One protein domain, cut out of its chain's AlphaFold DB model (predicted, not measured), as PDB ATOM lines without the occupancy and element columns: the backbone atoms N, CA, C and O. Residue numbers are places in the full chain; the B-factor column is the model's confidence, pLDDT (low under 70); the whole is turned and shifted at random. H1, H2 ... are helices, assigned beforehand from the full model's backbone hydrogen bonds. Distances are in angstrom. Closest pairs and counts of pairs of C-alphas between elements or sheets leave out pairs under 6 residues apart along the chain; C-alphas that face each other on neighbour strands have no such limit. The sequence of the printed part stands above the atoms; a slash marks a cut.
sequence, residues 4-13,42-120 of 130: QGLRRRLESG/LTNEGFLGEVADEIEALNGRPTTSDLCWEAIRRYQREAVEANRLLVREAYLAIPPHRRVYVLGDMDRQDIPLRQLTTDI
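Overview. This is residues 4 to 13 and 42 to 120 of the 130 residues of an uncharacterized protein of Actinomadura sp. KC06 (UniProt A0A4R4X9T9). A helical hairpin, H3 and H4, makes one end of an elongated model, with H2 standing across its open end and H1 beyond H2 at the other end. The short H6 packs on H4 at a steep tilt, and the small H5 is near H2. The printed part has 89 residues with six named helices, H1 to H6 along the chain, and no named strand: all helix. It is only just compact, close to loose, with a radius of gyration of the C-alphas of 14.4 A and spans of 44 by 26 by 25 A.

Arrangement. Start at H1, residues 4 to 11, which touches H2, residues 44 to 58, with residues 44 to 48 of H2 alone; the closest C-alphas, Leu 10 and Asn 44, are 6.5 A apart. H2 is about perpendicular, at 78 degrees, to H3, residues 64 to 77, and close but not clearly touching. H3 forms a hairpin with H4, residues 81 to 93, at a shallow tilt of 16 degrees, opposite ways; their closest C-alphas, Cys 68 and Ala 90, are 4.7 A apart. H5, residues 96 to 99, touches no helix. H6, residues 111 to 117, touches H4, closest at the C-alphas of Arg 88 and Thr 117, 4.9 A. Every O i to N i+4 pair is within hydrogen-bond range in H1, H2, H3, H4 and H6; H5 is too short for one.

Along the chain. Find C-alpha 4 at (113.364, 171.806, 170.761), where H1 begins. H2 runs 21.2 A, H3 20.1 A and H4 18.5 A. H6 ends at C-alpha 117, (92.428, 161.265, 189.505).

Size, cuts and confidence. Look for the cut after Gly 13: residues 14 to 41 are not printed, and C-alphas 13 and 42 are 15.2 A apart. The link from H5 to H6 is long, and residues 77 to 82 stand free. Residue 120 is under 70 in pLDDT.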
ATOM      1  N   GLN A   4     114.067 171.084 171.827       94.44
ATOM      2  CA  GLN A   4     113.364 171.806 170.761       94.44
ATOM      3  C   GLN A   4     113.833 171.377 169.364       94.44
ATOM      4  O   GLN A   4     113.028 171.246 168.443       94.44
ATOM      5  N   GLY A   5     115.128 171.117 169.188       94.38
ATOM      6  CA  GLY A   5     115.674 170.537 167.966       94.38
ATOM      7  C   GLY A   5     115.151 169.129 167.695       94.38
ATOM      8  O   GLY A   5     114.861 168.806 166.542       94.38
ATOM      9  N   LEU A   6     114.981 168.319 168.743       95.12
ATOM     10  CA  LEU A   6     114.362 167.000 168.640       95.12
ATOM     11  C   LEU A   6     112.884 167.102 168.238       95.12
ATOM     12  O   LEU A   6     112.482 166.442 167.280       95.12
ATOM     13  N   ARG A   7     112.112 167.985 168.886       95.88
ATOM     14  CA  ARG A   7     110.705 168.253 168.544       95.88
ATOM     15  C   ARG A   7     110.547 168.596 167.065       95.88
ATOM     16  O   ARG A   7     109.823 167.905 166.357       95.88
ATOM     17  N   ARG A   8     111.308 169.576 166.563       95.75
ATOM     18  CA  ARG A   8     111.256 169.970 165.143       95.75
ATOM     19  C   ARG A   8     111.552 168.805 164.197       95.75
ATOM     20  O   ARG A   8     110.984 168.719 163.112       95.75
ATOM     21  N   ARG A   9     112.461 167.900 164.574       95.19
ATOM     22  CA  ARG A   9     112.799 166.727 163.756       95.19
ATOM     23  C   ARG A   9     111.684 165.685 163.728       95.19
ATOM     24  O   ARG A   9     111.440 165.147 162.652       95.19
ATOM     25  N   LEU A  10     111.011 165.457 164.855       94.00
ATOM     26  CA  LEU A  10     109.827 164.596 164.940       94.00
ATOM     27  C   LEU A  10     108.665 165.173 164.121       94.00
ATOM     28  O   LEU A  10     108.050 164.460 163.337       94.00
ATOM     29  N   GLU A  11     108.411 166.478 164.239       92.56
ATOM     30  CA  GLU A  11     107.354 167.173 163.486       92.56
ATOM     31  C   GLU A  11     107.618 167.173 161.978       92.56
ATOM     32  O   GLU A  11     106.710 166.961 161.181       92.56
ATOM     33  N   SER A  12     108.875 167.369 161.570       93.25
ATOM     34  CA  SER A  12     109.259 167.351 160.151       93.25
ATOM     35  C   SER A  12     109.308 165.951 159.524       93.25
ATOM     36  O   SER A  12     109.638 165.839 158.346       93.25
ATOM     37  N   GLY A  13     109.077 164.882 160.297       90.31
ATOM     38  CA  GLY A  13     109.200 163.496 159.830       90.31
ATOM     39  C   GLY A  13     110.638 163.041 159.550       90.31
ATOM     40  O   GLY A  13     110.850 161.928 159.079       90.31
ATOM     41  N   LEU A  42     102.898 155.095 171.986       89.81
ATOM     42  CA  LEU A  42     104.008 156.044 171.978       89.81
ATOM     43  C   LEU A  42     103.702 157.178 170.987       89.81
ATOM     44  O   LEU A  42     103.536 156.940 169.790       89.81
ATOM     45  N   THR A  43     103.635 158.409 171.489       91.62
ATOM     46  CA  THR A  43     103.441 159.626 170.687       91.62
ATOM     47  C   THR A  43     104.720 160.460 170.651       91.62
ATOM     48  O   THR A  43     105.604 160.278 171.487       91.62
ATOM     49  N   ASN A  44     104.810 161.420 169.723       93.81
ATOM     50  CA  ASN A  44     105.939 162.357 169.665       93.81
ATOM     51  C   ASN A  44     106.125 163.121 170.986       93.81
ATOM     52  O   ASN A  44     107.239 163.182 171.498       93.81
ATOM     53  N   GLU A  45     105.042 163.645 171.570       93.12
ATOM     54  CA  GLU A  45     105.106 164.327 172.872       93.12
ATOM     55  C   GLU A  45     105.436 163.356 174.013       93.12
ATOM     56  O   GLU A  45     106.215 163.701 174.896       93.12
ATOM     57  N   GLY A  46     104.922 162.119 173.975       93.88
ATOM     58  CA  GLY A  46     105.291 161.084 174.944       93.88
ATOM     59  C   GLY A  46     106.787 160.765 174.906       93.88
ATOM     60  O   GLY A  46     107.432 160.707 175.949       93.88
ATOM     61  N   PHE A  47     107.361 160.624 173.711       95.44
ATOM     62  CA  PHE A  47     108.794 160.403 173.534       95.44
ATOM     63  C   PHE A  47     109.629 161.603 173.995       95.44
ATOM     64  O   PHE A  47     110.634 161.422 174.673       95.44
ATOM     65  N   LEU A  48     109.207 162.831 173.676       96.12
ATOM     66  CA  LEU A  48     109.878 164.038 174.169       96.12
ATOM     67  C   LEU A  48     109.872 164.107 175.698       96.12
ATOM     68  O   LEU A  48     110.897 164.446 176.286       96.12
ATOM     69  N   GLY A  49     108.747 163.759 176.329       95.75
ATOM     70  CA  GLY A  49     108.634 163.683 177.783       95.75
ATOM     71  C   GLY A  49     109.554 162.620 178.385       95.75
ATOM     72  O   GLY A  49     110.234 162.894 179.364       95.75
ATOM     73  N   GLU A  50     109.655 161.446 177.760       95.56
ATOM     74  CA  GLU A  50     110.584 160.397 178.193       95.56
ATOM     75  C   GLU A  50     112.050 160.841 178.103       95.56
ATOM     76  O   GLU A  50     112.820 160.622 179.034       95.56
ATOM     77  N   VAL A  51     112.441 161.506 177.013       96.75
ATOM     78  CA  VAL A  51     113.804 162.046 176.874       96.75
ATOM     79  C   VAL A  51     114.065 163.148 177.903       96.75
ATOM     80  O   VAL A  51     115.172 163.236 178.430       96.75
ATOM     81  N   ALA A  52     113.070 163.988 178.201       96.50
ATOM     82  CA  ALA A  52     113.187 165.000 179.245       96.50
ATOM     83  C   ALA A  52     113.391 164.359 180.627       96.50
ATOM     84  O   ALA A  52     114.304 164.766 181.338       96.50
ATOM     85  N   ASP A  53     112.621 163.323 180.966       96.38
ATOM     86  CA  ASP A  53     112.798 162.565 182.210       96.38
ATOM     87  C   ASP A  53     114.187 161.928 182.308       96.38
ATOM     88  O   ASP A  53     114.823 162.005 183.357       96.38
ATOM     89  N   GLU A  54     114.699 161.353 181.219       97.19
ATOM     90  CA  GLU A  54     116.047 160.778 181.197       97.19
ATOM     91  C   GLU A  54     117.120 161.855 181.437       97.19
ATOM     92  O   GLU A  54     118.084 161.639 182.170       97.19
ATOM     93  N   ILE A  55     116.937 163.059 180.880       97.12
ATOM     94  CA  ILE A  55     117.811 164.206 181.162       97.12
ATOM     95  C   ILE A  55     117.741 164.592 182.645       97.12
ATOM     96  O   ILE A  55     118.780 164.885 183.238       97.12
ATOM     97  N   GLU A  56     116.557 164.620 183.262       97.38
ATOM     98  CA  GLU A  56     116.422 164.907 184.698       97.38
ATOM     99  C   GLU A  56     117.143 163.854 185.545       97.38
ATOM    100  O   GLU A  56     117.976 164.219 186.380       97.38
ATOM    101  N   ALA A  57     116.921 162.571 185.254       96.81
ATOM    102  CA  ALA A  57     117.558 161.454 185.944       96.81
ATOM    103  C   ALA A  57     119.091 161.521 185.862       96.81
ATOM    104  O   ALA A  57     119.774 161.421 186.884       96.81
ATOM    105  N   LEU A  58     119.646 161.769 184.670       97.75
ATOM    106  CA  LEU A  58     121.092 161.910 184.465       97.75
ATOM    107  C   LEU A  58     121.688 163.118 185.201       97.75
ATOM    108  O   LEU A  58     122.856 163.093 185.582       97.75
ATOM    109  N   ASN A  59     120.891 164.164 185.429       97.44
ATOM    110  CA  ASN A  59     121.284 165.323 186.229       97.44
ATOM    111  C   ASN A  59     121.027 165.136 187.737       97.44
ATOM    112  O   ASN A  59     121.219 166.080 188.504       97.44
ATOM    113  N   GLY A  60     120.572 163.957 188.176       97.38
ATOM    114  CA  GLY A  60     120.227 163.688 189.575       97.38
ATOM    115  C   GLY A  60     119.015 164.478 190.075       97.38
ATOM    116  O   GLY A  60     118.882 164.708 191.277       97.38
ATOM    117  N   ARG A  61     118.149 164.935 189.163       97.88
ATOM    118  CA  ARG A  61     116.920 165.673 189.469       97.88
ATOM    119  C   ARG A  61     115.704 164.738 189.404       97.88
ATOM    120  O   ARG A  61     115.750 163.745 188.679       97.88
ATOM    121  N   PRO A  62     114.624 165.023 190.156       97.38
ATOM    122  CA  PRO A  62     113.428 164.182 190.149       97.38
ATOM    123  C   PRO A  62     112.784 164.095 188.761       97.38
ATOM    124  O   PRO A  62     112.538 165.120 188.126       97.38
ATOM    125  N   THR A  63     112.453 162.878 188.335       97.94
ATOM    126  CA  THR A  63     111.650 162.615 187.131       97.94
ATOM    127  C   THR A  63     110.163 162.864 187.389       97.94
ATOM    128  O   THR A  63     109.720 162.963 188.539       97.94
ATOM    129  N   THR A  64     109.338 162.885 186.340       97.56
ATOM    130  CA  THR A  64     107.874 162.943 186.497       97.56
ATOM    131  C   THR A  64     107.321 161.795 187.353       97.56
ATOM    132  O   THR A  64     106.377 161.996 188.120       97.56
ATOM    133  N   SER A  65     107.939 160.609 187.296       97.00
ATOM    134  CA  SER A  65     107.557 159.462 188.129       97.00
ATOM    135  C   SER A  65     107.888 159.692 189.606       97.00
ATOM    136  O   SER A  65     107.056 159.409 190.469       97.00
ATOM    137  N   ASP A  66     109.054 160.269 189.907       97.69
ATOM    138  CA  ASP A  66     109.445 160.612 191.282       97.69
ATOM    139  C   ASP A  66     108.518 161.670 191.884       97.69
ATOM    140  O   ASP A  66     108.077 161.550 193.032       97.69
ATOM    141  N   LEU A  67     108.177 162.687 191.086       98.19
ATOM    142  CA  LEU A  67     107.236 163.738 191.465       98.19
ATOM    143  C   LEU A  67     105.831 163.174 191.714       98.19
ATOM    144  O   LEU A  67     105.176 163.558 192.687       98.19
ATOM    145  N   CYS A  68     105.378 162.221 190.893       98.25
ATOM    146  CA  CYS A  68     104.109 161.528 191.108       98.25
ATOM    147  C   CYS A  68     104.112 160.739 192.421       98.25
ATOM    148  O   CYS A  68     103.173 160.851 193.211       98.25
ATOM    149  N   TRP A  69     105.193 160.018 192.719       98.12
ATOM    150  CA  TRP A  69     105.342 159.319 193.993       98.12
ATOM    151  C   TRP A  69     105.369 160.260 195.200       98.12
ATOM    152  O   TRP A  69     104.791 159.926 196.237       98.12
ATOM    153  N   GLU A  70     105.980 161.440 195.092       98.31
ATOM    154  CA  GLU A  70     105.926 162.434 196.170       98.31
ATOM    155  C   GLU A  70     104.506 162.966 196.386       98.31
ATOM    156  O   GLU A  70     104.043 163.040 197.527       98.31
ATOM    157  N   ALA A  71     103.772 163.250 195.308       98.19
ATOM    158  CA  ALA A  71     102.368 163.642 195.398       98.19
ATOM    159  C   ALA A  71     101.509 162.540 196.046       98.19
ATOM    160  O   ALA A  71     100.689 162.832 196.919       98.19
ATOM    161  N   ILE A  72     101.736 161.269 195.687       97.88
ATOM    162  CA  ILE A  72     101.056 160.113 196.295       97.88
ATOM    163  C   ILE A  72     101.352 160.052 197.795       97.88
ATOM    164  O   ILE A  72     100.419 159.946 198.593       97.88
ATOM    165  N   ARG A  73     102.624 160.166 198.204       98.31
ATOM    166  CA  ARG A  73     103.009 160.175 199.626       98.31
ATOM    167  C   ARG A  73     102.330 161.310 200.386       98.31
ATOM    168  O   ARG A  73     101.856 161.105 201.501       98.31
ATOM    169  N   ARG A  74     102.250 162.502 199.792       97.94
ATOM    170  CA  ARG A  74     101.557 163.649 200.387       97.94
ATOM    171  C   ARG A  74     100.062 163.383 200.568       97.94
ATOM    172  O   ARG A  74      99.539 163.623 201.652       97.94
ATOM    173  N   TYR A  75      99.396 162.827 199.558       97.06
ATOM    174  CA  TYR A  75      97.986 162.446 199.649       97.06
ATOM    175  C   TYR A  75      97.732 161.340 200.688       97.06
ATOM    176  O   TYR A  75      96.739 161.388 201.404       97.06
ATOM    177  N   GLN A  76      98.644 160.373 200.825       97.00
ATOM    178  CA  GLN A  76      98.548 159.322 201.846       97.00
ATOM    179  C   GLN A  76      98.687 159.861 203.275       97.00
ATOM    180  O   GLN A  76      98.040 159.342 204.182       97.00
ATOM    181  N   ARG A  77      99.517 160.892 203.484       97.94
ATOM    182  CA  ARG A  77      99.631 161.574 204.785       97.94
ATOM    183  C   ARG A  77      98.377 162.383 205.106       97.94
ATOM    184  O   ARG A  77      97.950 162.410 206.254       97.94
ATOM    185  N   GLU A  78      97.800 163.037 204.101       96.94
ATOM    186  CA  GLU A  78      96.632 163.897 204.261       96.94
ATOM    187  C   GLU A  78      95.738 163.835 203.011       96.94
ATOM    188  O   GLU A  78      96.019 164.451 201.977       96.94
ATOM    189  N   ALA A  79      94.631 163.099 203.114       94.69
ATOM    190  CA  ALA A  79      93.742 162.791 201.994       94.69
ATOM    191  C   ALA A  79      92.735 163.920 201.686       94.69
ATOM    192  O   ALA A  79      91.527 163.695 201.615       94.69
ATOM    193  N   VAL A  80      93.231 165.145 201.505       95.00
ATOM    194  CA  VAL A  80      92.428 166.315 201.107       95.00
ATOM    195  C   VAL A  80      92.400 166.496 199.590       95.00
ATOM    196  O   VAL A  80      93.312 166.073 198.877       95.00
ATOM    197  N   GLU A  81      91.366 167.175 199.088       94.31
ATOM    198  CA  GLU A  81      91.156 167.392 197.648       94.31
ATOM    199  C   GLU A  81      92.336 168.106 196.975       94.31
ATOM    200  O   GLU A  81      92.751 167.718 195.886       94.31
ATOM    201  N   ALA A  82      92.951 169.080 197.652       95.69
ATOM    202  CA  ALA A  82      94.145 169.757 197.145       95.69
ATOM    203  C   ALA A  82      95.295 168.771 196.865       95.69
ATOM    204  O   ALA A  82      95.930 168.838 195.818       95.69
ATOM    205  N   ASN A  83      95.522 167.799 197.756       96.75
ATOM    206  CA  ASN A  83      96.556 166.785 197.563       96.75
ATOM    207  C   ASN A  83      96.160 165.770 196.474       96.75
ATOM    208  O   ASN A  83      97.026 165.304 195.737       96.75
ATOM    209  N   ARG A  84      94.863 165.465 196.312       96.12
ATOM    210  CA  ARG A  84      94.364 164.631 195.202       96.12
ATOM    211  C   ARG A  84      94.630 165.285 193.842       96.12
ATOM    212  O   ARG A  84      95.042 164.600 192.907       96.12
ATOM    213  N   LEU A  85      94.420 166.598 193.732       96.12
ATOM    214  CA  LEU A  85      94.700 167.354 192.509       96.12
ATOM    215  C   LEU A  85      96.198 167.380 192.183       96.12
ATOM    216  O   LEU A  85      96.552 167.170 191.028       96.12
ATOM    217  N   LEU A  86      97.072 167.492 193.189       97.44
ATOM    218  CA  LEU A  86      98.521 167.346 192.987       97.44
ATOM    219  C   LEU A  86      98.887 165.964 192.426       97.44
ATOM    220  O   LEU A  86      99.718 165.867 191.523       97.44
ATOM    221  N   VAL A  87      98.246 164.891 192.909       97.94
ATOM    222  CA  VAL A  87      98.433 163.547 192.333       97.94
ATOM    223  C   VAL A  87      97.977 163.516 190.877       97.94
ATOM    224  O   VAL A  87      98.681 162.958 190.040       97.94
ATOM    225  N   ARG A  88      96.833 164.130 190.551       97.06
ATOM    226  CA  ARG A  88      96.326 164.209 189.171       97.06
ATOM    227  C   ARG A  88      97.292 164.932 188.244       97.06
ATOM    228  O   ARG A  88      97.578 164.413 187.170       97.06
ATOM    229  N   GLU A  89      97.773 166.100 188.641       97.50
ATOM    230  CA  GLU A  89      98.711 166.889 187.842       97.50
ATOM    231  C   GLU A  89     100.012 166.118 187.602       97.50
ATOM    232  O   GLU A  89     100.422 165.950 186.452       97.50
ATOM    233  N   ALA A  90     100.604 165.558 188.660       97.88
ATOM    234  CA  ALA A  90     101.844 164.796 188.549       97.88
ATOM    235  C   ALA A  90     101.671 163.504 187.728       97.88
ATOM    236  O   ALA A  90     102.519 163.175 186.906       97.88
ATOM    237  N   TYR A  91     100.551 162.793 187.890       97.38
ATOM    238  CA  TYR A  91     100.229 161.602 187.100       97.38
ATOM    239  C   TYR A  91     100.072 161.916 185.605       97.38
ATOM    240  O   TYR A  91     100.557 161.171 184.752       97.38
ATOM    241  N   LEU A  92      99.409 163.026 185.266       95.69
ATOM    242  CA  LEU A  92      99.206 163.418 183.872       95.69
ATOM    243  C   LEU A  92     100.487 163.930 183.203       95.69
ATOM    244  O   LEU A  92     100.592 163.806 181.982       95.69
ATOM    245  N   ALA A  93     101.451 164.435 183.979       96.69
ATOM    246  CA  ALA A  93     102.770 164.830 183.486       96.69
ATOM    247  C   ALA A  93     103.624 163.635 183.022       96.69
ATOM    248  O   ALA A  93     104.460 163.803 182.136       96.69
ATOM    249  N   ILE A  94     103.392 162.433 183.565       96.62
ATOM    250  CA  ILE A  94     104.082 161.217 183.115       96.62
ATOM    251  C   ILE A  94     103.681 160.918 181.661       96.62
ATOM    252  O   ILE A  94     102.474 160.904 181.359       96.62
ATOM    253  N   PRO A  95     104.649 160.613 180.768       95.50
ATOM    254  CA  PRO A  95     104.358 160.199 179.403       95.50
ATOM    255  C   PRO A  95     103.304 159.079 179.355       95.50
ATOM    256  O   PRO A  95     103.429 158.100 180.094       95.50
ATOM    257  N   PRO A  96     102.268 159.168 178.499       92.19
ATOM    258  CA  PRO A  96     101.131 158.246 178.545       92.19
ATOM    259  C   PRO A  96     101.502 156.758 178.479       92.19
ATOM    260  O   PRO A  96     100.969 155.944 179.232       92.19
ATOM    261  N   HIS A  97     102.470 156.398 177.634       91.50
ATOM    262  CA  HIS A  97     102.966 155.026 177.482       91.50
ATOM    263  C   HIS A  97     103.828 154.549 178.664       91.50
ATOM    264  O   HIS A  97     104.122 153.360 178.768       91.50
ATOM    265  N   ARG A  98     104.233 155.450 179.568       94.81
ATOM    266  CA  ARG A  98     104.987 155.132 180.791       94.81
ATOM    267  C   ARG A  98     104.097 154.990 182.032       94.81
ATOM    268  O   ARG A  98     104.494 154.303 182.969       94.81
ATOM    269  N   ARG A  99     102.896 155.583 182.045       94.81
ATOM    270  CA  ARG A  99     102.001 155.638 183.223       94.81
ATOM    271  C   ARG A  99     101.711 154.277 183.841       94.81
ATOM    272  O   ARG A  99     101.807 154.140 185.054       94.81
ATOM    273  N   VAL A 100     101.451 153.259 183.019       93.06
ATOM    274  CA  VAL A 100     101.148 151.891 183.483       93.06
ATOM    275  C   VAL A 100     102.249 151.273 184.351       93.06
ATOM    276  O   VAL A 100     101.979 150.335 185.095       93.06
ATOM    277  N   TYR A 101     103.474 151.800 184.278       92.88
ATOM    278  CA  TYR A 101     104.628 151.320 185.033       92.88
ATOM    279  C   TYR A 101     104.889 152.098 186.325       92.88
ATOM    280  O   TYR A 101     105.681 151.635 187.141       92.88
ATOM    281  N   VAL A 102     104.230 153.242 186.550       95.06
ATOM    282  CA  VAL A 102     104.580 154.167 187.645       95.06
ATOM    283  C   VAL A 102     104.501 153.518 189.028       95.06
ATOM    284  O   VAL A 102     105.350 153.773 189.877       95.06
ATOM    285  N   LEU A 103     103.508 152.650 189.251       94.88
ATOM    286  CA  LEU A 103     103.304 151.983 190.539       94.88
ATOM    287  C   LEU A 103     104.152 150.714 190.715       94.88
ATOM    288  O   LEU A 103     104.176 150.163 191.813       94.88
ATOM    289  N   GLY A 104     104.801 150.210 189.661       92.50
ATOM    290  CA  GLY A 104     105.538 148.938 189.677       92.50
ATOM    291  C   GLY A 104     104.675 147.669 189.828       92.50
ATOM    292  O   GLY A 104     105.174 146.572 189.592       92.50
ATOM    293  N   ASP A 105     103.389 147.793 190.172       90.19
ATOM    294  CA  ASP A 105     102.411 146.697 190.230       90.19
ATOM    295  C   ASP A 105     101.902 146.383 188.814       90.19
ATOM    296  O   ASP A 105     101.154 147.166 188.236       90.19
ATOM    297  N   MET A 106     102.307 145.251 188.233       87.75
ATOM    298  CA  MET A 106     101.884 144.860 186.879       87.75
ATOM    299  C   MET A 106     100.488 144.226 186.827       87.75
ATOM    300  O   MET A 106      99.911 144.144 185.742       87.75
ATOM    301  N   ASP A 107      99.919 143.837 187.972       87.38
ATOM    302  CA  ASP A 107      98.562 143.292 188.047       87.38
ATOM    303  C   ASP A 107      97.527 144.420 188.010       87.38
ATOM    304  O   ASP A 107      96.508 144.334 187.316       87.38
ATOM    305  N   ARG A 108      97.784 145.501 188.760       86.75
ATOM    306  CA  ARG A 108      96.889 146.669 188.828       86.75
ATOM    307  C   ARG A 108      97.325 147.843 187.960       86.75
ATOM    308  O   ARG A 108      96.472 148.671 187.636       86.75
ATOM    309  N   GLN A 109      98.594 147.914 187.567       92.12
ATOM    310  CA  GLN A 109      99.168 149.004 186.772       92.12
ATOM    311  C   GLN A 109      98.833 150.376 187.386       92.12
ATOM    312  O   GLN A 109      98.921 150.564 188.597       92.12
ATOM    313  N   ASP A 110      98.396 151.331 186.568       93.69
ATOM    314  CA  ASP A 110      97.986 152.681 186.957       93.69
ATOM    315  C   ASP A 110      96.484 152.814 187.272       93.69
ATOM    316  O   ASP A 110      96.002 153.921 187.526       93.69
ATOM    317  N   ILE A 111      95.721 151.712 187.288       91.56
ATOM    318  CA  ILE A 111      94.269 151.735 187.541       91.56
ATOM    319  C   ILE A 111      93.924 152.494 188.833       91.56
ATOM    320  O   ILE A 111      93.001 153.316 188.784       91.56
ATOM    321  N   PRO A 112      94.629 152.284 189.966       94.19
ATOM    322  CA  PRO A 112      94.338 153.021 191.192       94.19
ATOM    323  C   PRO A 112      94.498 154.534 191.018       94.19
ATOM    324  O   PRO A 112      93.666 155.295 191.508       94.19
ATOM    325  N   LEU A 113      95.518 154.977 190.273       94.94
ATOM    326  CA  LEU A 113      95.738 156.397 190.006       94.94
ATOM    327  C   LEU A 113      94.649 156.945 189.094       94.94
ATOM    328  O   LEU A 113      94.035 157.944 189.440       94.94
ATOM    329  N   ARG A 114      94.304 156.250 188.006       92.56
ATOM    330  CA  ARG A 114      93.211 156.674 187.117       92.56
ATOM    331  C   ARG A 114      91.894 156.847 187.867       92.56
ATOM    332  O   ARG A 114      91.182 157.822 187.632       92.56
ATOM    333  N   GLN A 115      91.570 155.925 188.772       92.88
ATOM    334  CA  GLN A 115      90.381 156.021 189.619       92.88
ATOM    335  C   GLN A 115      90.461 157.212 190.579       92.88
ATOM    336  O   GLN A 115      89.489 157.952 190.702       92.88
ATOM    337  N   LEU A 116      91.615 157.419 191.217       93.19
ATOM    338  CA  LEU A 116      91.845 158.521 192.151       93.19
ATOM    339  C   LEU A 116      91.791 159.899 191.470       93.19
ATOM    340  O   LEU A 116      91.283 160.864 192.041       93.19
ATOM    341  N   THR A 117      92.308 160.004 190.246       90.69
ATOM    342  CA  THR A 117      92.428 161.265 189.505       90.69
ATOM    343  C   THR A 117      91.189 161.596 188.682       90.69
ATOM    344  O   THR A 117      91.063 162.724 188.208       90.69
ATOM    345  N   THR A 118      90.270 160.643 188.504       89.06
ATOM    346  CA  THR A 118      88.976 160.901 187.864       89.06
ATOM    347  C   THR A 118      88.140 161.823 188.750       89.06
ATOM    348  O   THR A 118      88.132 161.688 189.972       89.06
ATOM    349  N   ASP A 119      87.448 162.785 188.144       75.12
ATOM    350  CA  ASP A 119      86.607 163.721 188.887       75.12
ATOM    351  C   ASP A 119      85.431 163.009 189.573       75.12
ATOM    352  O   ASP A 119      84.711 162.210 188.971       75.12
ATOM    353  N   ILE A 120      85.230 163.314 190.861       62.62
ATOM    354  CA  ILE A 120      84.215 162.678 191.722       62.62
ATOM    355  C   ILE A 120      82.785 162.966 191.223       62.62
ATOM    356  O   ILE A 120      81.871 162.176 191.467       62.62
TER     357      ILE A 120